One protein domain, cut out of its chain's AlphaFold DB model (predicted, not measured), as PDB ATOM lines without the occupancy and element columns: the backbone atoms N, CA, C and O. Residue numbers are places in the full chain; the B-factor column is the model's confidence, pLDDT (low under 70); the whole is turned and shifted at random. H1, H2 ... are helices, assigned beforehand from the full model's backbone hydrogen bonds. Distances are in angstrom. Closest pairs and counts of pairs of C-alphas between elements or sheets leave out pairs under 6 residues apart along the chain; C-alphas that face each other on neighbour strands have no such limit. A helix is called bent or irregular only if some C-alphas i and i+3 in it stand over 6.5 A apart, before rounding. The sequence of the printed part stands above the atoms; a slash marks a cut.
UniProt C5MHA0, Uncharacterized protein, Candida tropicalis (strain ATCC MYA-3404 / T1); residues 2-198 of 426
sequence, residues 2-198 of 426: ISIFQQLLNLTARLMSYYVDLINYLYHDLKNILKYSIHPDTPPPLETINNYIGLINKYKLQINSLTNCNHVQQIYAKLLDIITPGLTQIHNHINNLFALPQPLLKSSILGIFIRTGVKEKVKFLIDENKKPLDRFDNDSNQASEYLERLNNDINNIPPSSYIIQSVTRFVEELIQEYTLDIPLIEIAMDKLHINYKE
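AT A GLANCE: This is residues 2 to 198 of the 426 residues of an uncharacterized protein of Candida tropicalis (strain ATCC MYA-3404 / T1) (UniProt C5MHA0). An elongated bundle of helices is built round one long helix, H1, which runs along most of its length, with H2, the bent H3 (arms H3a and H3b), H4, H5 and H7 grouped about it, mostly aligned. H6 packs along the first part of H1, and H8 folds back over H4 and H7 towards the other end; residues 137 to 142, of which 140 to 142 belong to H6, stick out. The printed part has 197 residues, with eight named helices in the order H1 to H8 and no named strand, and its class is all helix. It is compact, with a radius of gyration of the C-alphas of 19.0 A, and spans 61 by 33 by 25 A.

HOW THE PARTS SIT: H1, residues 2 to 34, is the hub, touching six other helices, and has a kink of 29 degrees near residue 26. H2, residues 46 to 63, forms a hairpin with H1 at a shallow tilt of 24 degrees, closest at the C-alphas of Ala 13 and Ile 53, 5.6 A. H3, residues 69 to 99, was assigned as one helix by its hydrogen bonds but is bent, with C-alphas 82 and 85 6.7 A apart; its arms H3a, residues 69 to 82, and H3b, residues 85 to 99, stand at a steep tilt of 42 degrees. H2 and H3a are a hairpin, closest at C-alphas Ile 63 and Val 72, 6.1 A. H4, residues 103 to 114, forms a hairpin with H3b, closest at C-alphas Phe 98 and Lys 106, 5.5 A. H5, residues 118 to 128, touches H3b, closest at C-alphas His 91 and Lys 119, 6.3 A. H6, residues 140 to 155, touches H1 residues 3 to 14 alone, closest at C-alphas Leu 11 and Ile 154, 5.7 A. H7, residues 160 to 178, runs the same way as H1 and touches its residues 18 to 33 alone, closest at C-alphas Tyr 18 and Ser 160, 5.8 A. H8, residues 182 to 198, touches H4, closest at C-alphas Leu 104 and Glu 186, 4.8 A. Every O i to N i+4 pair is within hydrogen-bond range in H2, H3a, H3b, H4, H5, H6 and H7, against 27 of 29 in H1 and 8 of 13 in H8.

IN THESE COORDINATES: H1 begins at C-alpha 2 (-14.541, -19.585, -19.340) and is 46.2 A long; H2 is 25.5 A, H6 22.6 A and H7 26.4 A. H8, 25.7 A, ends at C-alpha 198 (2.494, -54.848, -17.966).

THE WHOLE: The C-alphas farthest apart, Asn 68 and Thr 179, are 60.9 A apart. The printed part has no cut, and the links H1 to H2 and H5 to H6 are long. Mean pLDDT of the printed part is 78.8; low stretches include residues 33 to 42 and 189 to 198.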
ATOM      1  N   ILE A   2     -15.781 -20.237 -18.830       79.75
ATOM      2  CA  ILE A   2     -14.541 -19.585 -19.340       79.75
ATOM      3  C   ILE A   2     -13.257 -20.295 -18.868       79.75
ATOM      4  O   ILE A   2     -12.340 -20.516 -19.658       79.75
ATOM      5  N   SER A   3     -13.232 -20.747 -17.611       83.12
ATOM      6  CA  SER A   3     -12.116 -21.506 -17.034       83.12
ATOM      7  C   SER A   3     -11.817 -22.823 -17.758       83.12
ATOM      8  O   SER A   3     -10.659 -23.217 -17.830       83.12
ATOM      9  N   ILE A   4     -12.819 -23.487 -18.347       83.81
ATOM     10  CA  ILE A   4     -12.612 -24.724 -19.118       83.81
ATOM     11  C   ILE A   4     -11.839 -24.409 -20.403       83.81
ATOM     12  O   ILE A   4     -10.840 -25.064 -20.689       83.81
ATOM     13  N   PHE A   5     -12.231 -23.360 -21.135       85.12
ATOM     14  CA  PHE A   5     -11.510 -22.922 -22.337       85.12
ATOM     15  C   PHE A   5     -10.071 -22.503 -22.010       85.12
ATOM     16  O   PHE A   5      -9.139 -22.873 -22.724       85.12
ATOM     17  N   GLN A   6      -9.866 -21.797 -20.893       84.44
ATOM     18  CA  GLN A   6      -8.529 -21.443 -20.408       84.44
ATOM     19  C   GLN A   6      -7.679 -22.685 -20.120       84.44
ATOM     20  O   GLN A   6      -6.535 -22.752 -20.574       84.44
ATOM     21  N   GLN A   7      -8.223 -23.680 -19.411       87.88
ATOM     22  CA  GLN A   7      -7.476 -24.897 -19.095       87.88
ATOM     23  C   GLN A   7      -7.211 -25.766 -20.327       87.88
ATOM     24  O   GLN A   7      -6.117 -26.308 -20.456       87.88
ATOM     25  N   LEU A   8      -8.124 -25.823 -21.298       87.94
ATOM     26  CA  LEU A   8      -7.864 -26.491 -22.577       87.94
ATOM     27  C   LEU A   8      -6.711 -25.831 -23.342       87.94
ATOM     28  O   LEU A   8      -5.832 -26.526 -23.855       87.94
ATOM     29  N   LEU A   9      -6.654 -24.495 -23.378       88.69
ATOM     30  CA  LEU A   9      -5.521 -23.777 -23.973       88.69
ATOM     31  C   LEU A   9      -4.228 -23.954 -23.171       88.69
ATOM     32  O   LEU A   9      -3.156 -24.053 -23.767       88.69
ATOM     33  N   ASN A  10      -4.302 -24.025 -21.837       89.12
ATOM     34  CA  ASN A  10      -3.153 -24.342 -20.986       89.12
ATOM     35  C   ASN A  10      -2.596 -25.731 -21.299       89.12
ATOM     36  O   ASN A  10      -1.396 -25.857 -21.534       89.12
ATOM     37  N   LEU A  11      -3.461 -26.743 -21.343       89.44
ATOM     38  CA  LEU A  11      -3.089 -28.114 -21.666       89.44
ATOM     39  C   LEU A  11      -2.496 -28.206 -23.076       89.44
ATOM     40  O   LEU A  11      -1.438 -28.805 -23.257       89.44
ATOM     41  N   THR A  12      -3.121 -27.547 -24.056       89.62
ATOM     42  CA  THR A  12      -2.649 -27.524 -25.449       89.62
ATOM     43  C   THR A  12      -1.267 -26.885 -25.566       89.62
ATOM     44  O   THR A  12      -0.357 -27.497 -26.123       89.62
ATOM     45  N   ALA A  13      -1.077 -25.688 -25.000       90.31
ATOM     46  CA  ALA A  13       0.219 -25.011 -25.010       90.31
ATOM     47  C   ALA A  13       1.291 -25.840 -24.292       90.31
ATOM     48  O   ALA A  13       2.386 -26.007 -24.821       90.31
ATOM     49  N   ARG A  14       0.962 -26.409 -23.122       89.56
ATOM     50  CA  ARG A  14       1.885 -27.248 -22.350       89.56
ATOM     51  C   ARG A  14       2.333 -28.461 -23.156       89.56
ATOM     52  O   ARG A  14       3.528 -28.700 -23.224       89.56
ATOM     53  N   LEU A  15       1.418 -29.187 -23.798       89.19
ATOM     54  CA  LEU A  15       1.756 -30.361 -24.611       89.19
ATOM     55  C   LEU A  15       2.575 -30.003 -25.857       89.19
ATOM     56  O   LEU A  15       3.510 -30.727 -26.188       89.19
ATOM     57  N   MET A  16       2.260 -28.890 -26.527       91.06
ATOM     58  CA  MET A  16       3.032 -28.420 -27.681       91.06
ATOM     59  C   MET A  16       4.458 -28.016 -27.287       91.06
ATOM     60  O   MET A  16       5.407 -28.459 -27.930       91.06
ATOM     61  N   SER A  17       4.622 -27.229 -26.218       90.25
ATOM     62  CA  SER A  17       5.942 -26.860 -25.685       90.25
ATOM     63  C   SER A  17       6.729 -28.091 -25.249       90.25
ATOM     64  O   SER A  17       7.890 -28.251 -25.607       90.25
ATOM     65  N   TYR A  18       6.063 -29.005 -24.548       89.44
ATOM     66  CA  TYR A  18       6.654 -30.256 -24.104       89.44
ATOM     67  C   TYR A  18       7.149 -31.109 -25.279       89.44
ATOM     68  O   TYR A  18       8.258 -31.634 -25.239       89.44
ATOM     69  N   TYR A  19       6.372 -31.201 -26.362       89.25
ATOM     70  CA  TYR A  19       6.804 -31.855 -27.595       89.25
ATOM     71  C   TYR A  19       8.034 -31.178 -28.216       89.25
ATOM     72  O   TYR A  19       8.974 -31.880 -28.578       89.25
ATOM     73  N   VAL A  20       8.051 -29.843 -28.315       90.50
ATOM     74  CA  VAL A  20       9.178 -29.080 -28.881       90.50
ATOM     75  C   VAL A  20      10.475 -29.351 -28.114       90.50
ATOM     76  O   VAL A  20      11.499 -29.644 -28.731       90.50
ATOM     77  N   ASP A  21      10.436 -29.314 -26.785       88.88
ATOM     78  CA  ASP A  21      11.625 -29.558 -25.960       88.88
ATOM     79  C   ASP A  21      12.162 -30.977 -26.161       88.88
ATOM     80  O   ASP A  21      13.351 -31.192 -26.402       88.88
ATOM     81  N   LEU A  22      11.268 -31.961 -26.104       87.19
ATOM     82  CA  LEU A  22      11.634 -33.366 -26.195       87.19
ATOM     83  C   LEU A  22      12.104 -33.773 -27.589       87.19
ATOM     84  O   LEU A  22      12.998 -34.609 -27.718       87.19
ATOM     85  N   ILE A  23      11.515 -33.195 -28.636       86.19
ATOM     86  CA  ILE A  23      11.917 -33.485 -30.006       86.19
ATOM     87  C   ILE A  23      13.268 -32.838 -30.318       86.19
ATOM     88  O   ILE A  23      14.118 -33.484 -30.923       86.19
ATOM     89  N   ASN A  24      13.518 -31.623 -29.818       86.81
ATOM     90  CA  ASN A  24      14.838 -31.001 -29.893       86.81
ATOM     91  C   ASN A  24      15.896 -31.862 -29.204       86.81
ATOM     92  O   ASN A  24      16.911 -32.184 -29.822       86.81
ATOM     93  N   TYR A  25      15.625 -32.305 -27.974       85.19
ATOM     94  CA  TYR A  25      16.514 -33.206 -27.246       85.19
ATOM     95  C   TYR A  25      16.799 -34.493 -28.037       85.19
ATOM     96  O   TYR A  25      17.955 -34.886 -28.191       85.19
ATOM     97  N   LEU A  26      15.763 -35.124 -28.597       81.00
ATOM     98  CA  LEU A  26      15.899 -36.355 -29.373       81.00
ATOM     99  C   LEU A  26      16.832 -36.170 -30.582       81.00
ATOM    100  O   LEU A  26      17.738 -36.975 -30.780       81.00
ATOM    101  N   TYR A  27      16.628 -35.119 -31.383       78.06
ATOM    102  CA  TYR A  27      17.372 -34.913 -32.633       78.06
ATOM    103  C   TYR A  27      18.761 -34.300 -32.456       78.06
ATOM    104  O   TYR A  27      19.630 -34.534 -33.302       78.06
ATOM    105  N   HIS A  28      18.975 -33.518 -31.398       79.00
ATOM    106  CA  HIS A  28      20.214 -32.772 -31.200       79.00
ATOM    107  C   HIS A  28      21.075 -33.371 -30.089       79.00
ATOM    108  O   HIS A  28      22.205 -33.779 -30.351       79.00
ATOM    109  N   ASP A  29      20.543 -33.483 -28.877       76.19
ATOM    110  CA  ASP A  29      21.345 -33.840 -27.704       76.19
ATOM    111  C   ASP A  29      21.580 -35.347 -27.622       76.19
ATOM    112  O   ASP A  29      22.716 -35.813 -27.519       76.19
ATOM    113  N   LEU A  30      20.513 -36.135 -27.762       73.75
ATOM    114  CA  LEU A  30      20.594 -37.587 -27.676       73.75
ATOM    115  C   LEU A  30      21.403 -38.182 -28.839       73.75
ATOM    116  O   LEU A  30      22.189 -39.110 -28.642       73.75
ATOM    117  N   LYS A  31      21.280 -37.594 -30.037       71.25
ATOM    118  CA  LYS A  31      22.137 -37.893 -31.195       71.25
ATOM    119  C   LYS A  31      23.624 -37.754 -30.858       71.25
ATOM    120  O   LYS A  31      24.419 -38.619 -31.228       71.25
ATOM    121  N   ASN A  32      24.000 -36.686 -30.156       71.81
ATOM    122  CA  ASN A  32      25.390 -36.440 -29.778       71.81
ATOM    123  C   ASN A  32      25.877 -37.442 -28.724       71.81
ATOM    124  O   ASN A  32      26.984 -37.966 -28.855       71.81
ATOM    125  N   ILE A  33      25.039 -37.756 -27.729       69.50
ATOM    126  CA  ILE A  33      25.349 -38.719 -26.660       69.50
ATOM    127  C   ILE A  33      25.578 -40.125 -27.236       69.50
ATOM    128  O   ILE A  33      26.579 -40.774 -26.935       69.50
ATOM    129  N   LEU A  34      24.686 -40.580 -28.117       67.62
ATOM    130  CA  LEU A  34      24.748 -41.917 -28.714       67.62
ATOM    131  C   LEU A  34      25.715 -42.012 -29.905       67.62
ATOM    132  O   LEU A  34      25.962 -43.109 -30.403       67.62
ATOM    133  N   LYS A  35      26.241 -40.876 -30.391       66.25
ATOM    134  CA  LYS A  35      27.022 -40.762 -31.641       66.25
ATOM    135  C   LYS A  35      26.346 -41.449 -32.837       66.25
ATOM    136  O   LYS A  35      27.018 -41.939 -33.744       66.25
ATOM    137  N   TYR A  36      25.015 -41.483 -32.845       60.50
ATOM    138  CA  TYR A  36      24.207 -42.136 -33.870       60.50
ATOM    139  C   TYR A  36      23.386 -41.100 -34.626       60.50
ATOM    140  O   TYR A  36      22.733 -40.251 -34.022       60.50
ATOM    141  N   SER A  37      23.390 -41.159 -35.957       57.41
ATOM    142  CA  SER A  37      22.614 -40.216 -36.760       57.41
ATOM    143  C   SER A  37      21.166 -40.670 -36.879       57.41
ATOM    144  O   SER A  37      20.844 -41.600 -37.610       57.41
ATOM    145  N   ILE A  38      20.280 -39.958 -36.188       56.06
ATOM    146  CA  ILE A  38      18.850 -40.017 -36.466       56.06
ATOM    147  C   ILE A  38      18.635 -39.314 -37.807       56.06
ATOM    148  O   ILE A  38      18.867 -38.110 -37.935       56.06
ATOM    149  N   HIS A  39      18.235 -40.085 -38.811       57.66
ATOM    150  CA  HIS A  39      17.846 -39.593 -40.129       57.66
ATOM    151  C   HIS A  39      16.332 -39.729 -40.246       57.66
ATOM    152  O   HIS A  39      15.856 -40.780 -40.669       57.66
ATOM    153  N   PRO A  40      15.556 -38.734 -39.798       56.88
ATOM    154  CA  PRO A  40      14.135 -38.774 -40.055       56.88
ATOM    155  C   PRO A  40      13.906 -38.477 -41.536       56.88
ATOM    156  O   PRO A  40      14.510 -37.561 -42.095       56.88
ATOM    157  N   ASP A  41      12.979 -39.193 -42.160       58.91
ATOM    158  CA  ASP A  41      12.542 -38.861 -43.520       58.91
ATOM    159  C   ASP A  41      11.787 -37.515 -43.562       58.91
ATOM    160  O   ASP A  41      11.563 -36.945 -44.627       58.91
ATOM    161  N   THR A  42      11.378 -36.986 -42.398       63.56
ATOM    162  CA  THR A  42      10.641 -35.721 -42.262       63.56
ATOM    163  C   THR A  42      11.185 -34.869 -41.107       63.56
ATOM    164  O   THR A  42      11.209 -35.342 -39.966       63.56
ATOM    165  N   PRO A  43      11.591 -33.606 -41.347       72.56
ATOM    166  CA  PRO A  43      12.027 -32.715 -40.276       72.56
ATOM    167  C   PRO A  43      10.874 -32.427 -39.296       72.56
ATOM    168  O   PRO A  43       9.713 -32.371 -39.716       72.56
ATOM    169  N   PRO A  44      11.158 -32.244 -37.993       80.56
ATOM    170  CA  PRO A  44      10.125 -31.896 -37.024       80.56
ATOM    171  C   PRO A  44       9.546 -30.499 -37.337       80.56
ATOM    172  O   PRO A  44      10.313 -29.582 -37.640       80.56
ATOM    173  N   PRO A  45       8.219 -30.285 -37.235       83.25
ATOM    174  CA  PRO A  45       7.550 -29.018 -37.565       83.25
ATOM    175  C   PRO A  45       7.744 -27.924 -36.491       83.25
ATOM    176  O   PRO A  45       6.807 -27.221 -36.123       83.25
ATOM    177  N   LEU A  46       8.959 -27.777 -35.955       87.06
ATOM    178  CA  LEU A  46       9.268 -26.955 -34.778       87.06
ATOM    179  C   LEU A  46       8.826 -25.497 -34.907       87.06
ATOM    180  O   LEU A  46       8.187 -24.963 -34.006       87.06
ATOM    181  N   GLU A  47       9.149 -24.858 -36.031       86.31
ATOM    182  CA  GLU A  47       8.809 -23.454 -36.276       86.31
ATOM    183  C   GLU A  47       7.290 -23.245 -36.308       86.31
ATOM    184  O   GLU A  47       6.757 -22.356 -35.644       86.31
ATOM    185  N   THR A  48       6.572 -24.127 -37.008       86.31
ATOM    186  CA  THR A  48       5.110 -24.106 -37.085       86.31
ATOM    187  C   THR A  48       4.473 -24.287 -35.705       86.31
ATOM    188  O   THR A  48       3.575 -23.525 -35.342       86.31
ATOM    189  N   ILE A  49       4.966 -25.233 -34.898       88.81
ATOM    190  CA  ILE A  49       4.455 -25.459 -33.539       88.81
ATOM    191  C   ILE A  49       4.758 -24.270 -32.616       88.81
ATOM    192  O   ILE A  49       3.871 -23.836 -31.880       88.81
ATOM    193  N   ASN A  50       5.952 -23.677 -32.694       88.88
ATOM    194  CA  ASN A  50       6.301 -22.479 -31.923       88.88
ATOM    195  C   ASN A  50       5.402 -21.282 -32.265       88.88
ATOM    196  O   ASN A  50       4.959 -20.566 -31.364       88.88
ATOM    197  N   ASN A  51       5.052 -21.110 -33.543       89.81
ATOM    198  CA  ASN A  51       4.092 -20.091 -33.964       89.81
ATOM    199  C   ASN A  51       2.705 -20.321 -33.338       89.81
ATOM    200  O   ASN A  51       2.083 -19.374 -32.850       89.81
ATOM    201  N   TYR A  52       2.233 -21.572 -33.270       89.56
ATOM    202  CA  TYR A  52       0.972 -21.902 -32.597       89.56
ATOM    203  C   TYR A  52       1.023 -21.671 -31.086       89.56
ATOM    204  O   TYR A  52       0.078 -21.107 -30.537       89.56
ATOM    205  N   ILE A  53       2.123 -22.020 -30.415       89.81
ATOM    206  CA  ILE A  53       2.318 -21.723 -28.986       89.81
ATOM    207  C   ILE A  53       2.234 -20.208 -28.744       89.81
ATOM    208  O   ILE A  53       1.536 -19.765 -27.829       89.81
ATOM    209  N   GLY A  54       2.891 -19.405 -29.588       87.56
ATOM    210  CA  GLY A  54       2.831 -17.943 -29.529       87.56
ATOM    211  C   GLY A  54       1.404 -17.403 -29.678       87.56
ATOM    212  O   GLY A  54       0.972 -16.560 -28.885       87.56
ATOM    213  N   LEU A  55       0.640 -17.933 -30.639       88.50
ATOM    214  CA  LEU A  55      -0.771 -17.585 -30.828       88.50
ATOM    215  C   LEU A  55      -1.621 -17.970 -29.612       88.50
ATOM    216  O   LEU A  55      -2.358 -17.130 -29.099       88.50
ATOM    217  N   ILE A  56      -1.490 -19.197 -29.106       88.56
ATOM    218  CA  ILE A  56      -2.237 -19.659 -27.930       88.56
ATOM    219  C   ILE A  56      -1.950 -18.759 -26.726       88.56
ATOM    220  O   ILE A  56      -2.883 -18.307 -26.066       88.56
ATOM    221  N   ASN A  57      -0.683 -18.433 -26.458       88.19
ATOM    222  CA  ASN A  57      -0.311 -17.565 -25.340       88.19
ATOM    223  C   ASN A  57      -0.885 -16.149 -25.481       88.19
ATOM    224  O   ASN A  57      -1.390 -15.596 -24.502       88.19
ATOM    225  N   LYS A  58      -0.892 -15.593 -26.699       86.88
ATOM    226  CA  LYS A  58      -1.539 -14.307 -26.987       86.88
ATOM    227  C   LYS A  58      -3.039 -14.347 -26.672       86.88
ATOM    228  O   LYS A  58      -3.540 -13.457 -25.987       86.88
ATOM    229  N   TYR A  59      -3.752 -15.373 -27.134       82.62
ATOM    230  CA  TYR A  59      -5.201 -15.482 -26.932       82.62
ATOM    231  C   TYR A  59      -5.593 -15.874 -25.504       82.62
ATOM    232  O   TYR A  59      -6.628 -15.423 -25.024       82.62
ATOM    233  N   LYS A  60      -4.757 -16.624 -24.776       83.06
ATOM    234  CA  LYS A  60      -4.956 -16.897 -23.343       83.06
ATOM    235  C   LYS A  60      -5.033 -15.610 -22.525       83.06
ATOM    236  O   LYS A  60      -5.944 -15.454 -21.718       83.06
ATOM    237  N   LEU A  61      -4.119 -14.669 -22.769       79.62
ATOM    238  CA  LEU A  61      -4.127 -13.364 -22.099       79.62
ATOM    239  C   LEU A  61      -5.386 -12.553 -22.432       79.62
ATOM    240  O   LEU A  61      -5.928 -11.886 -21.557       79.62
ATOM    241  N   GLN A  62      -5.872 -12.646 -23.672       79.00
ATOM    242  CA  GLN A  62      -7.097 -11.970 -24.106       79.00
ATOM    243  C   GLN A  62      -8.361 -12.602 -23.513       79.00
ATOM    244  O   GLN A  62      -9.259 -11.886 -23.100       79.00
ATOM    245  N   ILE A  63      -8.440 -13.932 -23.420       79.31
ATOM    246  CA  ILE A  63      -9.598 -14.628 -22.833       79.31
ATOM    247  C   ILE A  63      -9.743 -14.307 -21.340       79.31
ATOM    248  O   ILE A  63     -10.862 -14.191 -20.852       79.31
ATOM    249  N   ASN A  64      -8.632 -14.097 -20.627       72.62
ATOM    250  CA  ASN A  64      -8.649 -13.743 -19.205       72.62
ATOM    251  C   ASN A  64      -9.324 -12.397 -18.902       72.62
ATOM    252  O   ASN A  64      -9.783 -12.202 -17.780       72.62
ATOM    253  N   SER A  65      -9.380 -11.475 -19.866       77.06
ATOM    254  CA  SER A  65      -9.994 -10.156 -19.681       77.06
ATOM    255  C   SER A  65     -11.447 -10.077 -20.159       77.06
ATOM    256  O   SER A  65     -12.077  -9.026 -20.030       77.06
ATOM    257  N   LEU A  66     -12.001 -11.166 -20.698       80.12
ATOM    258  CA  LEU A  66     -13.343 -11.199 -21.275       80.12
ATOM    259  C   LEU A  66     -14.363 -11.792 -20.297       80.12
ATOM    260  O   LEU A  66     -14.147 -12.848 -19.712       80.12
ATOM    261  N   THR A  67     -15.518 -11.135 -20.170       77.19
ATOM    262  CA  THR A  67     -16.650 -11.601 -19.346       77.19
ATOM    263  C   THR A  67     -17.766 -12.248 -20.171       77.19
ATOM    264  O   THR A  67     -18.574 -13.004 -19.636       77.19
ATOM    265  N   ASN A  68     -17.814 -11.987 -21.483       83.12
ATOM    266  CA  ASN A  68     -18.834 -12.526 -22.382       83.12
ATOM    267  C   ASN A  68     -18.435 -13.917 -22.896       83.12
ATOM    268  O   ASN A  68     -17.496 -14.053 -23.685       83.12
ATOM    269  N   CYS A  69     -19.184 -14.941 -22.488       78.12
ATOM    270  CA  CYS A  69     -18.856 -16.319 -22.827       78.12
ATOM    271  C   CYS A  69     -19.022 -16.647 -24.320       78.12
ATOM    272  O   CYS A  69     -18.145 -17.297 -24.885       78.12
ATOM    273  N   ASN A  70     -20.039 -16.100 -24.995       81.00
ATOM    274  CA  ASN A  70     -20.226 -16.273 -26.443       81.00
ATOM    275  C   ASN A  70     -19.038 -15.703 -27.230       81.00
ATOM    276  O   ASN A  70     -18.587 -16.279 -28.219       81.00
ATOM    277  N   HIS A  71     -18.496 -14.572 -26.772       82.38
ATOM    278  CA  HIS A  71     -17.316 -13.967 -27.384       82.38
ATOM    279  C   HIS A  71     -16.059 -14.826 -27.165       82.38
ATOM    280  O   HIS A  71     -15.289 -15.051 -28.099       82.38
ATOM    281  N   VAL A  72     -15.879 -15.365 -25.953       82.00
ATOM    282  CA  VAL A  72     -14.799 -16.316 -25.640       82.00
ATOM    283  C   VAL A  72     -14.904 -17.572 -26.507       82.00
ATOM    284  O   VAL A  72     -13.899 -18.009 -27.062       82.00
ATOM    285  N   GLN A  73     -16.109 -18.114 -26.687       82.62
ATOM    286  CA  GLN A  73     -16.363 -19.292 -27.512       82.62
ATOM    287  C   GLN A  73     -16.006 -19.051 -28.985       82.62
ATOM    288  O   GLN A  73     -15.359 -19.895 -29.598       82.62
ATOM    289  N   GLN A  74     -16.354 -17.892 -29.553       84.19
ATOM    290  CA  GLN A  74     -15.994 -17.539 -30.934       84.19
ATOM    291  C   GLN A  74     -14.481 -17.396 -31.135       84.19
ATOM    292  O   GLN A  74     -13.942 -17.851 -32.145       84.19
ATOM    293  N   ILE A  75     -13.790 -16.760 -30.183       83.50
ATOM    294  CA  ILE A  75     -12.326 -16.644 -30.207       83.50
ATOM    295  C   ILE A  75     -11.693 -18.030 -30.110       83.50
ATOM    296  O   ILE A  75     -10.799 -18.354 -30.890       83.50
ATOM    297  N   TYR A  76     -12.173 -18.849 -29.174       84.00
ATOM    298  CA  TYR A  76     -11.678 -20.201 -28.964       84.00
ATOM    299  C   TYR A  76     -11.893 -21.079 -30.202       84.00
ATOM    300  O   TYR A  76     -10.943 -21.708 -30.651       84.00
ATOM    301  N   ALA A  77     -13.076 -21.047 -30.824       84.06
ATOM    302  CA  ALA A  77     -13.368 -21.789 -32.053       84.06
ATOM    303  C   ALA A  77     -12.414 -21.415 -33.202       84.06
ATOM    304  O   ALA A  77     -11.785 -22.288 -33.794       84.06
ATOM    305  N   LYS A  78     -12.208 -20.114 -33.452       86.31
ATOM    306  CA  LYS A  78     -11.247 -19.652 -34.471       86.31
ATOM    307  C   LYS A  78      -9.817 -20.086 -34.164       86.31
ATOM    308  O   LYS A  78      -9.055 -20.404 -35.072       86.31
ATOM    309  N   LEU A  79      -9.434 -20.069 -32.890       86.12
ATOM    310  CA  LEU A  79      -8.118 -20.529 -32.468       86.12
ATOM    311  C   LEU A  79      -7.969 -22.042 -32.681       86.12
ATOM    312  O   LEU A  79      -6.921 -22.473 -33.156       86.12
ATOM    313  N   LEU A  80      -9.009 -22.832 -32.394       85.62
ATOM    314  CA  LEU A  80      -9.027 -24.276 -32.633       85.62
ATOM    315  C   LEU A  80      -8.818 -24.627 -34.108       85.62
ATOM    316  O   LEU A  80      -8.006 -25.511 -34.394       85.62
ATOM    317  N   ASP A  81      -9.474 -23.912 -35.023       84.88
ATOM    318  CA  ASP A  81      -9.305 -24.104 -36.471       84.88
ATOM    319  C   ASP A  81      -7.844 -23.911 -36.907       84.88
ATOM    320  O   ASP A  81      -7.337 -24.623 -37.774       84.88
ATOM    321  N   ILE A  82      -7.137 -22.979 -36.263       85.94
ATOM    322  CA  ILE A  82      -5.743 -22.653 -36.577       85.94
ATOM    323  C   ILE A  82      -4.767 -23.672 -35.972       85.94
ATOM    324  O   ILE A  82      -3.793 -24.044 -36.627       85.94
ATOM    325  N   ILE A  83      -4.992 -24.126 -34.732       87.00
ATOM    326  CA  ILE A  83      -4.011 -24.943 -33.986       87.00
ATOM    327  C   ILE A  83      -4.198 -26.458 -34.156       87.00
ATOM    328  O   ILE A  83      -3.241 -27.216 -33.986       87.00
ATOM    329  N   THR A  84      -5.405 -26.925 -34.493       86.62
ATOM    330  CA  THR A  84      -5.703 -28.362 -34.666       86.62
ATOM    331  C   THR A  84      -4.854 -29.031 -35.760       86.62
ATOM    332  O   THR A  84      -4.389 -30.158 -35.537       86.62
ATOM    333  N   PRO A  85      -4.549 -28.373 -36.899       87.88
ATOM    334  CA  PRO A  85      -3.564 -28.883 -37.853       87.88
ATOM    335  C   PRO A  85      -2.192 -29.144 -37.215       87.88
ATOM    336  O   PRO A  85      -1.594 -30.186 -37.471       87.88
ATOM    337  N   GLY A  86      -1.727 -28.262 -36.323       85.00
ATOM    338  CA  GLY A  86      -0.475 -28.436 -35.581       85.00
ATOM    339  C   GLY A  86      -0.488 -29.643 -34.644       85.00
ATOM    340  O   GLY A  86       0.450 -30.436 -34.646       85.00
ATOM    341  N   LEU A  87      -1.576 -29.851 -33.899       86.81
ATOM    342  CA  LEU A  87      -1.742 -31.057 -33.070       86.81
ATOM    343  C   LEU A  87      -1.729 -32.336 -33.914       86.81
ATOM    344  O   LEU A  87      -1.115 -33.333 -33.535       86.81
ATOM    345  N   THR A  88      -2.366 -32.293 -35.084       88.25
ATOM    346  CA  THR A  88      -2.382 -33.415 -36.029       88.25
ATOM    347  C   THR A  88      -0.984 -33.696 -36.583       88.25
ATOM    348  O   THR A  88      -0.578 -34.855 -36.661       88.25
ATOM    349  N   GLN A  89      -0.212 -32.652 -36.905       87.62
ATOM    350  CA  GLN A  89       1.188 -32.781 -37.317       87.62
ATOM    351  C   GLN A  89       2.052 -33.407 -36.217       87.62
ATOM    352  O   GLN A  89       2.810 -34.325 -36.516       87.62
ATOM    353  N   ILE A  90       1.898 -32.986 -34.955       88.12
ATOM    354  CA  ILE A  90       2.591 -33.597 -33.806       88.12
ATOM    355  C   ILE A  90       2.248 -35.085 -33.706       88.12
ATOM    356  O   ILE A  90       3.143 -35.929 -33.658       88.12
ATOM    357  N   HIS A  91       0.957 -35.423 -33.717       87.44
ATOM    358  CA  HIS A  91       0.503 -36.808 -33.616       87.44
ATOM    359  C   HIS A  91       1.060 -37.682 -34.751       87.44
ATOM    360  O   HIS A  91       1.558 -38.784 -34.505       87.44
ATOM    361  N   ASN A  92       1.027 -37.186 -35.989       87.25
ATOM    362  CA  ASN A  92       1.550 -37.900 -37.153       87.25
ATOM    363  C   ASN A  92       3.074 -38.031 -37.111       87.25
ATOM    364  O   ASN A  92       3.595 -39.098 -37.415       87.25
ATOM    365  N   HIS A  93       3.790 -36.990 -36.681       87.12
ATOM    366  CA  HIS A  93       5.245 -37.034 -36.553       87.12
ATOM    367  C   HIS A  93       5.691 -38.065 -35.517       87.12
ATOM    368  O   HIS A  93       6.552 -38.888 -35.819       87.12
ATOM    369  N   ILE A  94       5.042 -38.101 -34.347       84.88
ATOM    370  CA  ILE A  94       5.280 -39.130 -33.326       84.88
ATOM    371  C   ILE A  94       5.016 -40.535 -33.901       84.88
ATOM    372  O   ILE A  94       5.802 -41.451 -33.672       84.88
ATOM    373  N   ASN A  95       3.944 -40.728 -34.679       83.50
ATOM    374  CA  ASN A  95       3.650 -42.018 -35.318       83.50
ATOM    375  C   ASN A  95       4.699 -42.431 -36.358       83.50
ATOM    376  O   ASN A  95       5.133 -43.582 -36.350       83.50
ATOM    377  N   ASN A  96       5.119 -41.509 -37.223       83.25
ATOM    378  CA  ASN A  96       6.133 -41.773 -38.246       83.25
ATOM    379  C   ASN A  96       7.456 -42.173 -37.602       83.25
ATOM    380  O   ASN A  96       8.081 -43.150 -37.997       83.25
ATOM    381  N   LEU A  97       7.829 -41.462 -36.545       78.50
ATOM    382  CA  LEU A  97       8.989 -41.777 -35.737       78.50
ATOM    383  C   LEU A  97       8.954 -43.198 -35.145       78.50
ATOM    384  O   LEU A  97       9.974 -43.881 -35.134       78.50
ATOM    385  N   PHE A  98       7.786 -43.673 -34.700       75.75
ATOM    386  CA  PHE A  98       7.611 -45.055 -34.231       75.75
ATOM    387  C   PHE A  98       7.709 -46.112 -35.332       75.75
ATOM    388  O   PHE A  98       7.994 -47.277 -35.031       75.75
ATOM    389  N   ALA A  99       7.425 -45.729 -36.576       77.62
ATOM    390  CA  ALA A  99       7.481 -46.606 -37.737       77.62
ATOM    391  C   ALA A  99       8.902 -46.749 -38.309       77.62
ATOM    392  O   ALA A  99       9.134 -47.641 -39.124       77.62
ATOM    393  N   LEU A 100       9.856 -45.915 -37.874       74.44
ATOM    394  CA  LEU A 100      11.240 -45.992 -38.335       74.44
ATOM    395  C   LEU A 100      11.895 -47.323 -37.918       74.44
ATOM    396  O   LEU A 100      11.728 -47.768 -36.777       74.44
ATOM    397  N   PRO A 101      12.705 -47.944 -38.795       70.62
ATOM    398  CA  PRO A 101      13.388 -49.209 -38.522       70.62
ATOM    399  C   PRO A 101      14.649 -49.014 -37.657       70.62
ATOM    400  O   PRO A 101      15.660 -49.676 -37.868       70.62
ATOM    401  N   GLN A 102      14.614 -48.077 -36.705       72.69
ATOM    402  CA  GLN A 102      15.727 -47.733 -35.821       72.69
ATOM    403  C   GLN A 102      15.346 -48.092 -34.379       72.69
ATOM    404  O   GLN A 102      14.638 -47.314 -33.734       72.69
ATOM    405  N   PRO A 103      15.766 -49.264 -33.864       68.75
ATOM    406  CA  PRO A 103      15.357 -49.740 -32.544       68.75
ATOM    407  C   PRO A 103      15.729 -48.763 -31.426       68.75
ATOM    408  O   PRO A 103      14.881 -48.441 -30.600       68.75
ATOM    409  N   LEU A 104      16.946 -48.206 -31.454       68.69
ATOM    410  CA  LEU A 104      17.405 -47.254 -30.439       68.69
ATOM    411  C   LEU A 104      16.527 -46.001 -30.375       68.69
ATOM    412  O   LEU A 104      16.046 -45.622 -29.309       68.69
ATOM    413  N   LEU A 105      16.265 -45.405 -31.541       70.50
ATOM    414  CA  LEU A 105      15.386 -44.250 -31.681       70.50
ATOM    415  C   LEU A 105      13.982 -44.576 -31.176       70.50
ATOM    416  O   LEU A 105      13.418 -43.831 -30.381       70.50
ATOM    417  N   LYS A 106      13.426 -45.708 -31.611       71.94
ATOM    418  CA  LYS A 106      12.098 -46.153 -31.202       71.94
ATOM    419  C   LYS A 106      12.004 -46.239 -29.683       71.94
ATOM    420  O   LYS A 106      11.058 -45.701 -29.109       71.94
ATOM    421  N   SER A 107      12.991 -46.839 -29.029       68.25
ATOM    422  CA  SER A 107      12.984 -47.004 -27.580       68.25
ATOM    423  C   SER A 107      13.198 -45.690 -26.821       68.25
ATOM    424  O   SER A 107      12.565 -45.475 -25.788       68.25
ATOM    425  N   SER A 108      13.973 -44.744 -27.359       70.31
ATOM    426  CA  SER A 108      14.058 -43.383 -26.803       70.31
ATOM    427  C   SER A 108      12.718 -42.652 -26.873       70.31
ATOM    428  O   SER A 108      12.295 -42.024 -25.906       70.31
ATOM    429  N   ILE A 109      11.997 -42.791 -27.982       73.00
ATOM    430  CA  ILE A 109      10.683 -42.167 -28.176       73.00
ATOM    431  C   ILE A 109       9.634 -42.801 -27.261       73.00
ATOM    432  O   ILE A 109       8.771 -42.092 -26.745       73.00
ATOM    433  N   LEU A 110       9.727 -44.107 -26.995       68.62
ATOM    434  CA  LEU A 110       8.898 -44.777 -25.991       68.62
ATOM    435  C   LEU A 110       9.091 -44.160 -24.599       68.62
ATOM    436  O   LEU A 110       8.113 -43.734 -23.979       68.62
ATOM    437  N   GLY A 111      10.340 -44.048 -24.139       65.25
ATOM    438  CA  GLY A 111      10.653 -43.473 -22.828       65.25
ATOM    439  C   GLY A 111      10.242 -42.006 -22.692       65.25
ATOM    440  O   GLY A 111       9.804 -41.583 -21.624       65.25
ATOM    441  N   ILE A 112      10.338 -41.245 -23.782       70.94
ATOM    442  CA  ILE A 112      10.088 -39.803 -23.801       70.94
ATOM    443  C   ILE A 112       8.599 -39.467 -23.978       70.94
ATOM    444  O   ILE A 112       8.068 -38.641 -23.237       70.94
ATOM    445  N   PHE A 113       7.911 -40.085 -24.946       72.00
ATOM    446  CA  PHE A 113       6.559 -39.685 -25.364       72.00
ATOM    447  C   PHE A 113       5.445 -40.634 -24.911       72.00
ATOM    448  O   PHE A 113       4.328 -40.166 -24.690       72.00
ATOM    449  N   ILE A 114       5.709 -41.942 -24.783       65.19
ATOM    450  CA  ILE A 114       4.683 -42.902 -24.328       65.19
ATOM    451  C   ILE A 114       4.570 -42.890 -22.811       65.19
ATOM    452  O   ILE A 114       3.466 -42.753 -22.291       65.19
ATOM    453  N   ARG A 115       5.694 -42.959 -22.087       66.06
ATOM    454  CA  ARG A 115       5.676 -42.934 -20.613       66.06
ATOM    455  C   ARG A 115       4.973 -41.693 -20.055       66.06
ATOM    456  O   ARG A 115       4.330 -41.747 -19.016       66.06
ATOM    457  N   THR A 116       5.088 -40.577 -20.763       68.69
ATOM    458  CA  THR A 116       4.519 -39.278 -20.384       68.69
ATOM    459  C   THR A 116       3.078 -39.095 -20.877       68.69
ATOM    460  O   THR A 116       2.431 -38.103 -20.542       68.69
ATOM    461  N   GLY A 117       2.556 -40.042 -21.670       73.25
ATOM    462  CA  GLY A 117       1.194 -40.028 -22.209       73.25
ATOM    463  C   GLY A 117       0.922 -38.885 -23.190       73.25
ATOM    464  O   GLY A 117      -0.234 -38.519 -23.409       73.25
ATOM    465  N   VAL A 118       1.965 -38.261 -23.752       80.38
ATOM    466  CA  VAL A 118       1.828 -37.074 -24.613       80.38
ATOM    467  C   VAL A 118       1.026 -37.404 -25.857       80.38
ATOM    468  O   VAL A 118       0.153 -36.634 -26.248       80.38
ATOM    469  N   LYS A 119       1.290 -38.558 -26.471       81.62
ATOM    470  CA  LYS A 119       0.592 -38.990 -27.682       81.62
ATOM    471  C   LYS A 119      -0.909 -39.143 -27.432       81.62
ATOM    472  O   LYS A 119      -1.719 -38.646 -28.214       81.62
ATOM    473  N   GLU A 120      -1.278 -39.801 -26.339       82.75
ATOM    474  CA  GLU A 120      -2.660 -40.043 -25.928       82.75
ATOM    475  C   GLU A 120      -3.361 -38.732 -25.572       82.75
ATOM    476  O   GLU A 120      -4.492 -38.516 -25.998       82.75
ATOM    477  N   LYS A 121      -2.676 -37.824 -24.864       84.50
ATOM    478  CA  LYS A 121      -3.199 -36.496 -24.514       84.50
ATOM    479  C   LYS A 121      -3.367 -35.590 -25.743       84.50
ATOM    480  O   LYS A 121      -4.360 -34.874 -25.833       84.50
ATOM    481  N   VAL A 122      -2.461 -35.653 -26.724       85.31
ATOM    482  CA  VAL A 122      -2.612 -34.950 -28.015       85.31
ATOM    483  C   VAL A 122      -3.798 -35.513 -28.794       85.31
ATOM    484  O   VAL A 122      -4.615 -34.743 -29.293       85.31
ATOM    485  N   LYS A 123      -3.940 -36.843 -28.866       86.31
ATOM    486  CA  LYS A 123      -5.102 -37.482 -29.499       86.31
ATOM    487  C   LYS A 123      -6.405 -37.074 -28.808       86.31
ATOM    488  O   LYS A 123      -7.354 -36.700 -29.488       86.31
ATOM    489  N   PHE A 124      -6.423 -37.089 -27.475       86.12
ATOM    490  CA  PHE A 124      -7.544 -36.606 -26.676       86.12
ATOM    491  C   PHE A 124      -7.913 -35.170 -27.053       86.12
ATOM    492  O   PHE A 124      -9.074 -34.931 -27.350       86.12
ATOM    493  N   LEU A 125      -6.953 -34.242 -27.130       84.75
ATOM    494  CA  LEU A 125      -7.233 -32.861 -27.540       84.75
ATOM    495  C   LEU A 125      -7.795 -32.763 -28.963       84.75
ATOM    496  O   LEU A 125      -8.742 -32.016 -29.186       84.75
ATOM    497  N   ILE A 126      -7.254 -33.522 -29.921       84.69
ATOM    498  CA  ILE A 126      -7.776 -33.551 -31.298       84.69
ATOM    499  C   ILE A 126      -9.241 -33.998 -31.312       84.69
ATOM    500  O   ILE A 126     -10.049 -33.429 -32.044       84.69
ATOM    501  N   ASP A 127      -9.588 -35.018 -30.529       85.44
ATOM    502  CA  ASP A 127     -10.953 -35.535 -30.456       85.44
ATOM    503  C   ASP A 127     -11.879 -34.613 -29.650       85.44
ATOM    504  O   ASP A 127     -13.043 -34.437 -30.007       85.44
ATOM    505  N   GLU A 128     -11.363 -33.968 -28.606       83.25
ATOM    506  CA  GLU A 128     -12.105 -33.019 -27.782       83.25
ATOM    507  C   GLU A 128     -12.444 -31.736 -28.546       83.25
ATOM    508  O   GLU A 128     -13.555 -31.223 -28.414       83.25
ATOM    509  N   ASN A 129     -11.542 -31.274 -29.417       81.62
ATOM    510  CA  ASN A 129     -11.744 -30.107 -30.281       81.62
ATOM    511  C   ASN A 129     -12.857 -30.306 -31.324       81.62
ATOM    512  O   ASN A 129     -13.325 -29.329 -31.902       81.62
ATOM    513  N   LYS A 130     -13.290 -31.549 -31.578       81.38
ATOM    514  CA  LYS A 130     -14.407 -31.859 -32.491       81.38
ATOM    515  C   LYS A 130     -15.772 -31.774 -31.811       81.38
ATOM    516  O   LYS A 130     -16.793 -31.852 -32.490       81.38
ATOM    517  N   LYS A 131     -15.815 -31.704 -30.478       82.12
ATOM    518  CA  LYS A 131     -17.069 -31.738 -29.721       82.12
ATOM    519  C   LYS A 131     -17.700 -30.343 -29.647       82.12
ATOM    520  O   LYS A 131     -16.964 -29.355 -29.602       82.12
ATOM    521  N   PRO A 132     -19.041 -30.250 -29.565       75.88
ATOM    522  CA  PRO A 132     -19.721 -28.974 -29.380       75.88
ATOM    523  C   PRO A 132     -19.208 -28.253 -28.126       75.88
ATOM    524  O   PRO A 132     -19.001 -28.869 -27.073       75.88
ATOM    525  N   LEU A 133     -18.950 -26.952 -28.263       68.94
ATOM    526  CA  LEU A 133     -18.359 -26.119 -27.208       68.94
ATOM    527  C   LEU A 133     -19.386 -25.683 -26.145       68.94
ATOM    528  O   LEU A 133     -18.993 -25.322 -25.042       68.94
ATOM    529  N   ASP A 134     -20.671 -25.759 -26.482       71.69
ATOM    530  CA  ASP A 134     -21.872 -25.407 -25.707       71.69
ATOM    531  C   ASP A 134     -22.394 -26.554 -24.818       71.69
ATOM    532  O   ASP A 134     -23.308 -26.383 -24.018       71.69
ATOM    533  N   ARG A 135     -21.797 -27.752 -24.887       76.44
ATOM    534  CA  ARG A 135     -22.232 -28.904 -24.066       76.44
ATOM    535  C   ARG A 135     -22.077 -28.711 -22.552       76.44
ATOM    536  O   ARG A 135     -22.585 -29.522 -21.792       76.44
ATOM    537  N   PHE A 136     -21.359 -27.676 -22.118       74.62
ATOM    538  CA  PHE A 136     -21.181 -27.329 -20.706       74.62
ATOM    539  C   PHE A 136     -22.205 -26.294 -20.214       74.62
ATOM    540  O   PHE A 136     -22.139 -25.882 -19.056       74.62
ATOM    541  N   ASP A 137     -23.138 -25.872 -21.073       71.38
ATOM    542  CA  ASP A 137     -24.130 -24.837 -20.765       71.38
ATOM    543  C   ASP A 137     -25.261 -25.372 -19.874       71.38
ATOM    544  O   ASP A 137     -25.868 -24.609 -19.124       71.38
ATOM    545  N   ASN A 138     -25.508 -26.688 -19.913       68.88
ATOM    546  CA  ASN A 138     -26.683 -27.317 -19.306       68.88
ATOM    547  C   ASN A 138     -26.391 -28.174 -18.054       68.88
ATOM    548  O   ASN A 138     -27.340 -28.607 -17.406       68.88
ATOM    549  N   ASP A 139     -25.122 -28.419 -17.694       76.19
ATOM    550  CA  ASP A 139     -24.747 -29.245 -16.531       76.19
ATOM    551  C   ASP A 139     -23.495 -28.704 -15.808       76.19
ATOM    552  O   ASP A 139     -22.350 -28.859 -16.252       76.19
ATOM    553  N   SER A 140     -23.713 -28.057 -14.658       75.56
ATOM    554  CA  SER A 140     -22.651 -27.458 -13.838       75.56
ATOM    555  C   SER A 140     -21.767 -28.482 -13.124       75.56
ATOM    556  O   SER A 140     -20.599 -28.185 -12.852       75.56
ATOM    557  N   ASN A 141     -22.303 -29.664 -12.810       81.38
ATOM    558  CA  ASN A 141     -21.550 -30.716 -12.131       81.38
ATOM    559  C   ASN A 141     -20.588 -31.359 -13.126       81.38
ATOM    560  O   ASN A 141     -19.384 -31.402 -12.873       81.38
ATOM    561  N   GLN A 142     -21.085 -31.694 -14.318       82.56
ATOM    562  CA  GLN A 142     -20.265 -32.207 -15.413       82.56
ATOM    563  C   GLN A 142     -19.150 -31.225 -15.808       82.56
ATOM    564  O   GLN A 142     -18.008 -31.627 -16.042       82.56
ATOM    565  N   ALA A 143     -19.448 -29.923 -15.860       82.06
ATOM    566  CA  ALA A 143     -18.451 -28.890 -16.131       82.06
ATOM    567  C   ALA A 143     -17.355 -28.814 -15.048       82.06
ATOM    568  O   ALA A 143     -16.188 -28.575 -15.373       82.06
ATOM    569  N   SER A 144     -17.715 -29.015 -13.777       84.38
ATOM    570  CA  SER A 144     -16.780 -28.955 -12.647       84.38
ATOM    571  C   SER A 144     -15.876 -30.186 -12.591       84.38
ATOM    572  O   SER A 144     -14.658 -30.032 -12.519       84.38
ATOM    573  N   GLU A 145     -16.442 -31.386 -12.739       86.31
ATOM    574  CA  GLU A 145     -15.680 -32.640 -12.838       86.31
ATOM    575  C   GLU A 145     -14.701 -32.607 -14.020       86.31
ATOM    576  O   GLU A 145     -13.534 -32.993 -13.912       86.31
ATOM    577  N   TYR A 146     -15.154 -32.086 -15.164       87.56
ATOM    578  CA  TYR A 146     -14.309 -31.952 -16.345       87.56
ATOM    579  C   TYR A 146     -13.151 -30.969 -16.124       87.56
ATOM    580  O   TYR A 146     -12.019 -31.231 -16.537       87.56
ATOM    581  N   LEU A 147     -13.407 -29.848 -15.444       87.62
ATOM    582  CA  LEU A 147     -12.375 -28.874 -15.097       87.62
ATOM    583  C   LEU A 147     -11.337 -29.461 -14.129       87.62
ATOM    584  O   LEU A 147     -10.139 -29.244 -14.317       87.62
ATOM    585  N   GLU A 148     -11.779 -30.211 -13.121       87.88
ATOM    586  CA  GLU A 148     -10.893 -30.903 -12.183       87.88
ATOM    587  C   GLU A 148      -9.994 -31.904 -12.912       87.88
ATOM    588  O   GLU A 148      -8.770 -31.874 -12.757       87.88
ATOM    589  N   ARG A 149     -10.576 -32.713 -13.803       87.88
ATOM    590  CA  ARG A 149      -9.819 -33.626 -14.659       87.88
ATOM    591  C   ARG A 149      -8.757 -32.895 -15.481       87.88
ATOM    592  O   ARG A 149      -7.620 -33.356 -15.517       87.88
ATOM    593  N   LEU A 150      -9.090 -31.765 -16.112       87.56
ATOM    594  CA  LEU A 150      -8.121 -30.979 -16.888       87.56
ATOM    595  C   LEU A 150      -6.974 -30.453 -16.020       87.56
ATOM    596  O   LEU A 150      -5.817 -30.518 -16.435       87.56
ATOM    597  N   ASN A 151      -7.273 -29.955 -14.821       88.12
ATOM    598  CA  ASN A 151      -6.248 -29.485 -13.891       88.12
ATOM    599  C   ASN A 151      -5.318 -30.628 -13.467       88.12
ATOM    600  O   ASN A 151      -4.098 -30.463 -13.496       88.12
ATOM    601  N   ASN A 152      -5.877 -31.799 -13.155       85.44
ATOM    602  CA  ASN A 152      -5.102 -33.001 -12.854       85.44
ATOM    603  C   ASN A 152      -4.242 -33.414 -14.056       85.44
ATOM    604  O   ASN A 152      -3.044 -33.646 -13.914       85.44
ATOM    605  N   ASP A 153      -4.808 -33.413 -15.264       83.88
ATOM    606  CA  ASP A 153      -4.092 -33.746 -16.495       83.88
ATOM    607  C   ASP A 153      -2.923 -32.802 -16.789       83.88
ATOM    608  O   ASP A 153      -1.895 -33.265 -17.288       83.88
ATOM    609  N   ILE A 154      -3.074 -31.508 -16.488       85.69
ATOM    610  CA  ILE A 154      -2.022 -30.494 -16.606       85.69
ATOM    611  C   ILE A 154      -0.944 -30.741 -15.552       85.69
ATOM    612  O   ILE A 154       0.235 -30.803 -15.898       85.69
ATOM    613  N   ASN A 155      -1.326 -30.891 -14.285       83.88
ATOM    614  CA  ASN A 155      -0.392 -31.054 -13.170       83.88
ATOM    615  C   ASN A 155       0.430 -32.343 -13.280       83.88
ATOM    616  O   ASN A 155       1.610 -32.340 -12.938       83.88
ATOM    617  N   ASN A 156      -0.157 -33.399 -13.846       81.88
ATOM    618  CA  ASN A 156       0.485 -34.699 -14.021       81.88
ATOM    619  C   ASN A 156       1.469 -34.761 -15.202       81.88
ATOM    620  O   ASN A 156       2.158 -35.768 -15.356       81.88
ATOM    621  N   ILE A 157       1.563 -33.731 -16.055       82.38
ATOM    622  CA  ILE A 157       2.603 -33.681 -17.098       82.38
ATOM    623  C   ILE A 157       3.920 -33.258 -16.430       82.38
ATOM    624  O   ILE A 157       4.022 -32.106 -16.009       82.38
ATOM    625  N   PRO A 158       4.953 -34.109 -16.333       81.50
ATOM    626  CA  PRO A 158       6.213 -33.712 -15.707       81.50
ATOM    627  C   PRO A 158       6.890 -32.577 -16.499       81.50
ATOM    628  O   PRO A 158       6.640 -32.436 -17.696       81.50
ATOM    629  N   PRO A 159       7.763 -31.763 -15.885       85.88
ATOM    630  CA  PRO A 159       8.600 -30.819 -16.623       85.88
ATOM    631  C   PRO A 159       9.453 -31.532 -17.685       85.88
ATOM    632  O   PRO A 159       9.973 -32.622 -17.436       85.88
ATOM    633  N   SER A 160       9.625 -30.925 -18.865       86.50
ATOM    634  CA  SER A 160      10.450 -31.489 -19.951       86.50
ATOM    635  C   SER A 160      11.895 -31.690 -19.504       86.50
ATOM    636  O   SER A 160      12.466 -32.750 -19.744       86.50
ATOM    637  N   SER A 161      12.442 -30.734 -18.748       86.12
ATOM    638  CA  SER A 161      13.777 -30.804 -18.143       86.12
ATOM    639  C   SER A 161      13.981 -32.044 -17.270       86.12
ATOM    640  O   SER A 161      15.019 -32.692 -17.368       86.12
ATOM    641  N   TYR A 162      12.987 -32.414 -16.458       82.44
ATOM    642  CA  TYR A 162      13.058 -33.599 -15.603       82.44
ATOM    643  C   TYR A 162      13.153 -34.886 -16.432       82.44
ATOM    644  O   TYR A 162      13.963 -35.767 -16.134       82.44
ATOM    645  N   ILE A 163      12.358 -34.989 -17.499       80.81
ATOM    646  CA  ILE A 163      12.379 -36.157 -18.386       80.81
ATOM    647  C   ILE A 163      13.666 -36.207 -19.206       80.81
ATOM    648  O   ILE A 163      14.291 -37.261 -19.266       80.81
ATOM    649  N   ILE A 164      14.120 -35.074 -19.746       83.38
ATOM    650  CA  ILE A 164      15.407 -34.959 -20.445       83.38
ATOM    651  C   ILE A 164      16.560 -35.397 -19.540       83.38
ATOM    652  O   ILE A 164      17.396 -36.195 -19.960       83.38
ATOM    653  N   GLN A 165      16.593 -34.931 -18.291       82.00
ATOM    654  CA  GLN A 165      17.627 -35.305 -17.329       82.00
ATOM    655  C   GLN A 165      17.560 -36.795 -16.985       82.00
ATOM    656  O   GLN A 165      18.590 -37.465 -16.959       82.00
ATOM    657  N   SER A 166      16.357 -37.326 -16.760       75.31
ATOM    658  CA  SER A 166      16.154 -38.739 -16.430       75.31
ATOM    659  C   SER A 166      16.589 -39.661 -17.571       75.31
ATOM    660  O   SER A 166      17.280 -40.648 -17.332       75.31
ATOM    661  N   VAL A 167      16.226 -39.324 -18.812       75.12
ATOM    662  CA  VAL A 167      16.609 -40.093 -20.005       75.12
ATOM    663  C   VAL A 167      18.102 -39.952 -20.284       75.12
ATOM    664  O   VAL A 167      18.753 -40.959 -20.535       75.12
ATOM    665  N   THR A 168      18.664 -38.743 -20.177       78.12
ATOM    666  CA  THR A 168      20.111 -38.517 -20.327       78.12
ATOM    667  C   THR A 168      20.894 -39.367 -19.340       78.12
ATOM    668  O   THR A 168      21.754 -40.130 -19.763       78.12
ATOM    669  N   ARG A 169      20.541 -39.307 -18.050       76.06
ATOM    670  CA  ARG A 169      21.217 -40.087 -17.011       76.06
ATOM    671  C   ARG A 169      21.120 -41.584 -17.285       76.06
ATOM    672  O   ARG A 169      22.123 -42.279 -17.214       76.06
ATOM    673  N   PHE A 170      19.934 -42.069 -17.650       72.25
ATOM    674  CA  PHE A 170      19.742 -43.474 -18.000       72.25
ATOM    675  C   PHE A 170      20.620 -43.899 -19.188       72.25
ATOM    676  O   PHE A 170      21.276 -44.936 -19.147       72.25
ATOM    677  N   VAL A 171      20.671 -43.087 -20.246       73.31
ATOM    678  CA  VAL A 171      21.503 -43.362 -21.424       73.31
ATOM    679  C   VAL A 171      22.989 -43.321 -21.068       73.31
ATOM    680  O   VAL A 171      23.741 -44.181 -21.518       73.31
ATOM    681  N   GLU A 172      23.423 -42.368 -20.245       76.12
ATOM    682  CA  GLU A 172      24.798 -42.290 -19.749       76.12
ATOM    683  C   GLU A 172      25.170 -43.516 -18.906       76.12
ATOM    684  O   GLU A 172      26.236 -44.085 -19.123       76.12
ATOM    685  N   GLU A 173      24.292 -43.969 -18.006       72.81
ATOM    686  CA  GLU A 173      24.463 -45.203 -17.225       72.81
ATOM    687  C   GLU A 173      24.593 -46.427 -18.149       72.81
ATOM    688  O   GLU A 173      25.503 -47.243 -17.977       72.81
ATOM    689  N   LEU A 174      23.747 -46.532 -19.183       73.00
ATOM    690  CA  LEU A 174      23.841 -47.601 -20.179       73.00
ATOM    691  C   LEU A 174      25.137 -47.536 -20.992       73.00
ATOM    692  O   LEU A 174      25.744 -48.575 -21.235       73.00
ATOM    693  N   ILE A 175      25.582 -46.348 -21.411       73.56
ATOM    694  CA  ILE A 175      26.852 -46.179 -22.129       73.56
ATOM    695  C   ILE A 175      28.031 -46.507 -21.212       73.56
ATOM    696  O   ILE A 175      29.006 -47.093 -21.667       73.56
ATOM    697  N   GLN A 176      27.984 -46.149 -19.931       77.19
ATOM    698  CA  GLN A 176      29.044 -46.508 -18.989       77.19
ATOM    699  C   GLN A 176      29.138 -48.026 -18.814       77.19
ATOM    700  O   GLN A 176      30.238 -48.578 -18.828       77.19
ATOM    701  N   GLU A 177      27.997 -48.704 -18.696       75.00
ATOM    702  CA  GLU A 177      27.943 -50.146 -18.459       75.00
ATOM    703  C   GLU A 177      28.223 -50.974 -19.724       75.00
ATOM    704  O   GLU A 177      28.973 -51.951 -19.687       75.00
ATOM    705  N   TYR A 178      27.647 -50.584 -20.862       72.38
ATOM    706  CA  TYR A 178      27.716 -51.338 -22.115       72.38
ATOM    707  C   TYR A 178      28.656 -50.727 -23.156       72.38
ATOM    708  O   TYR A 178      28.820 -51.310 -24.227       72.38
ATOM    709  N   THR A 179      29.319 -49.603 -22.863       72.25
ATOM    710  CA  THR A 179      30.060 -48.776 -23.839       72.25
ATOM    711  C   THR A 179      29.151 -48.298 -24.985       72.25
ATOM    712  O   THR A 179      27.932 -48.418 -24.912       72.25
ATOM    713  N   LEU A 180      29.705 -47.755 -26.077       66.31
ATOM    714  CA  LEU A 180      28.943 -47.396 -27.290       66.31
ATOM    715  C   LEU A 180      28.551 -48.632 -28.131       66.31
ATOM    716  O   LEU A 180      28.546 -48.600 -29.362       66.31
ATOM    717  N   ASP A 181      28.250 -49.750 -27.474       74.12
ATOM    718  CA  ASP A 181      27.802 -50.979 -28.115       74.12
ATOM    719  C   ASP A 181      26.308 -50.873 -28.430       74.12
ATOM    720  O   ASP A 181      25.460 -51.360 -27.682       74.12
ATOM    721  N   ILE A 182      25.990 -50.182 -29.528       68.25
ATOM    722  CA  ILE A 182      24.621 -49.827 -29.938       68.25
ATOM    723  C   ILE A 182      23.635 -51.004 -29.809       68.25
ATOM    724  O   ILE A 182      22.601 -50.808 -29.175       68.25
ATOM    725  N   PRO A 183      23.939 -52.233 -30.277       72.88
ATOM    726  CA  PRO A 183      23.027 -53.363 -30.100       72.88
ATOM    727  C   PRO A 183      22.700 -53.700 -28.637       72.88
ATOM    728  O   PRO A 183      21.587 -54.131 -28.350       72.88
ATOM    729  N   LEU A 184      23.628 -53.509 -27.694       73.75
ATOM    730  CA  LEU A 184      23.349 -53.707 -26.266       73.75
ATOM    731  C   LEU A 184      22.480 -52.589 -25.700       73.75
ATOM    732  O   LEU A 184      21.550 -52.875 -24.950       73.75
ATOM    733  N   ILE A 185      22.751 -51.342 -26.093       71.06
ATOM    734  CA  ILE A 185      21.942 -50.185 -25.693       71.06
ATOM    735  C   ILE A 185      20.504 -50.356 -26.206       71.06
ATOM    736  O   ILE A 185      19.558 -50.131 -25.460       71.06
ATOM    737  N   GLU A 186      20.320 -50.823 -27.442       70.56
ATOM    738  CA  GLU A 186      19.002 -51.121 -28.016       70.56
ATOM    739  C   GLU A 186      18.228 -52.157 -27.197       70.56
ATOM    740  O   GLU A 186      17.080 -51.918 -26.821       70.56
ATOM    741  N   ILE A 187      18.866 -53.283 -26.863       71.44
ATOM    742  CA  ILE A 187      18.236 -54.337 -26.057       71.44
ATOM    743  C   ILE A 187      17.925 -53.833 -24.635       71.44
ATOM    744  O   ILE A 187      16.880 -54.170 -24.079       71.44
ATOM    745  N   ALA A 188      18.796 -53.016 -24.038       70.56
ATOM    746  CA  ALA A 188      18.563 -52.437 -22.715       70.56
ATOM    747  C   ALA A 188      17.428 -51.398 -22.720       70.56
ATOM    748  O   ALA A 188      16.671 -51.294 -21.759       70.56
ATOM    749  N   MET A 189      17.254 -50.661 -23.814       69.25
ATOM    750  CA  MET A 189      16.141 -49.728 -23.967       69.25
ATOM    751  C   MET A 189      14.804 -50.449 -24.232       69.25
ATOM    752  O   MET A 189      13.770 -49.977 -23.760       69.25
ATOM    753  N   ASP A 190      14.797 -51.605 -24.919       69.38
ATOM    754  CA  ASP A 190      13.603 -52.471 -25.028       69.38
ATOM    755  C   ASP A 190      13.072 -52.865 -23.636       69.38
ATOM    756  O   ASP A 190      11.862 -52.900 -23.408       69.38
ATOM    757  N   LYS A 191      13.985 -53.132 -22.694       69.81
ATOM    758  CA  LYS A 191      13.674 -53.518 -21.313       69.81
ATOM    759  C   LYS A 191      12.867 -52.453 -20.562       69.81
ATOM    760  O   LYS A 191      11.905 -52.797 -19.885       69.81
ATOM    761  N   LEU A 192      13.170 -51.163 -20.748       65.00
ATOM    762  CA  LEU A 192      12.399 -50.068 -20.137       65.00
ATOM    763  C   LEU A 192      10.927 -50.031 -20.571       65.00
ATOM    764  O   LEU A 192      10.074 -49.536 -19.837       65.00
ATOM    765  N   HIS A 193      10.622 -50.508 -21.778       62.91
ATOM    766  CA  HIS A 193       9.266 -50.469 -22.321       62.91
ATOM    767  C   HIS A 193       8.341 -51.528 -21.722       62.91
ATOM    768  O   HIS A 193       7.123 -51.347 -21.682       62.91
ATOM    769  N   ILE A 194       8.918 -52.642 -21.277       61.72
ATOM    770  CA  ILE A 194       8.185 -53.771 -20.696       61.72
ATOM    771  C   ILE A 194       7.465 -53.310 -19.423       61.72
ATOM    772  O   ILE A 194       6.245 -53.450 -19.342       61.72
ATOM    773  N   ASN A 195       8.175 -52.585 -18.549       55.81
ATOM    774  CA  ASN A 195       7.642 -52.045 -17.292       55.81
ATOM    775  C   ASN A 195       6.373 -51.190 -17.473       55.81
ATOM    776  O   ASN A 195       5.527 -51.162 -16.592       55.81
ATOM    777  N   TYR A 196       6.197 -50.510 -18.615       51.94
ATOM    778  CA  TYR A 196       5.019 -49.665 -18.871       51.94
ATOM    779  C   TYR A 196       3.799 -50.443 -19.394       51.94
ATOM    780  O   TYR A 196       2.653 -50.032 -19.220       51.94
ATOM    781  N   LYS A 197       4.015 -51.550 -20.112       50.69
ATOM    782  CA  LYS A 197       2.929 -52.296 -20.771       50.69
ATOM    783  C   LYS A 197       2.254 -53.319 -19.868       50.69
ATOM    784  O   LYS A 197       1.143 -53.753 -20.185       50.69
ATOM    785  N   GLU A 198       2.929 -53.739 -18.810       53.47
ATOM    786  CA  GLU A 198       2.494 -54.848 -17.966       53.47
ATOM    787  C   GLU A 198       1.563 -54.432 -16.824       53.47
ATOM    788  O   GLU A 198       0.704 -55.231 -16.456       53.47
TER     789      GLU A 198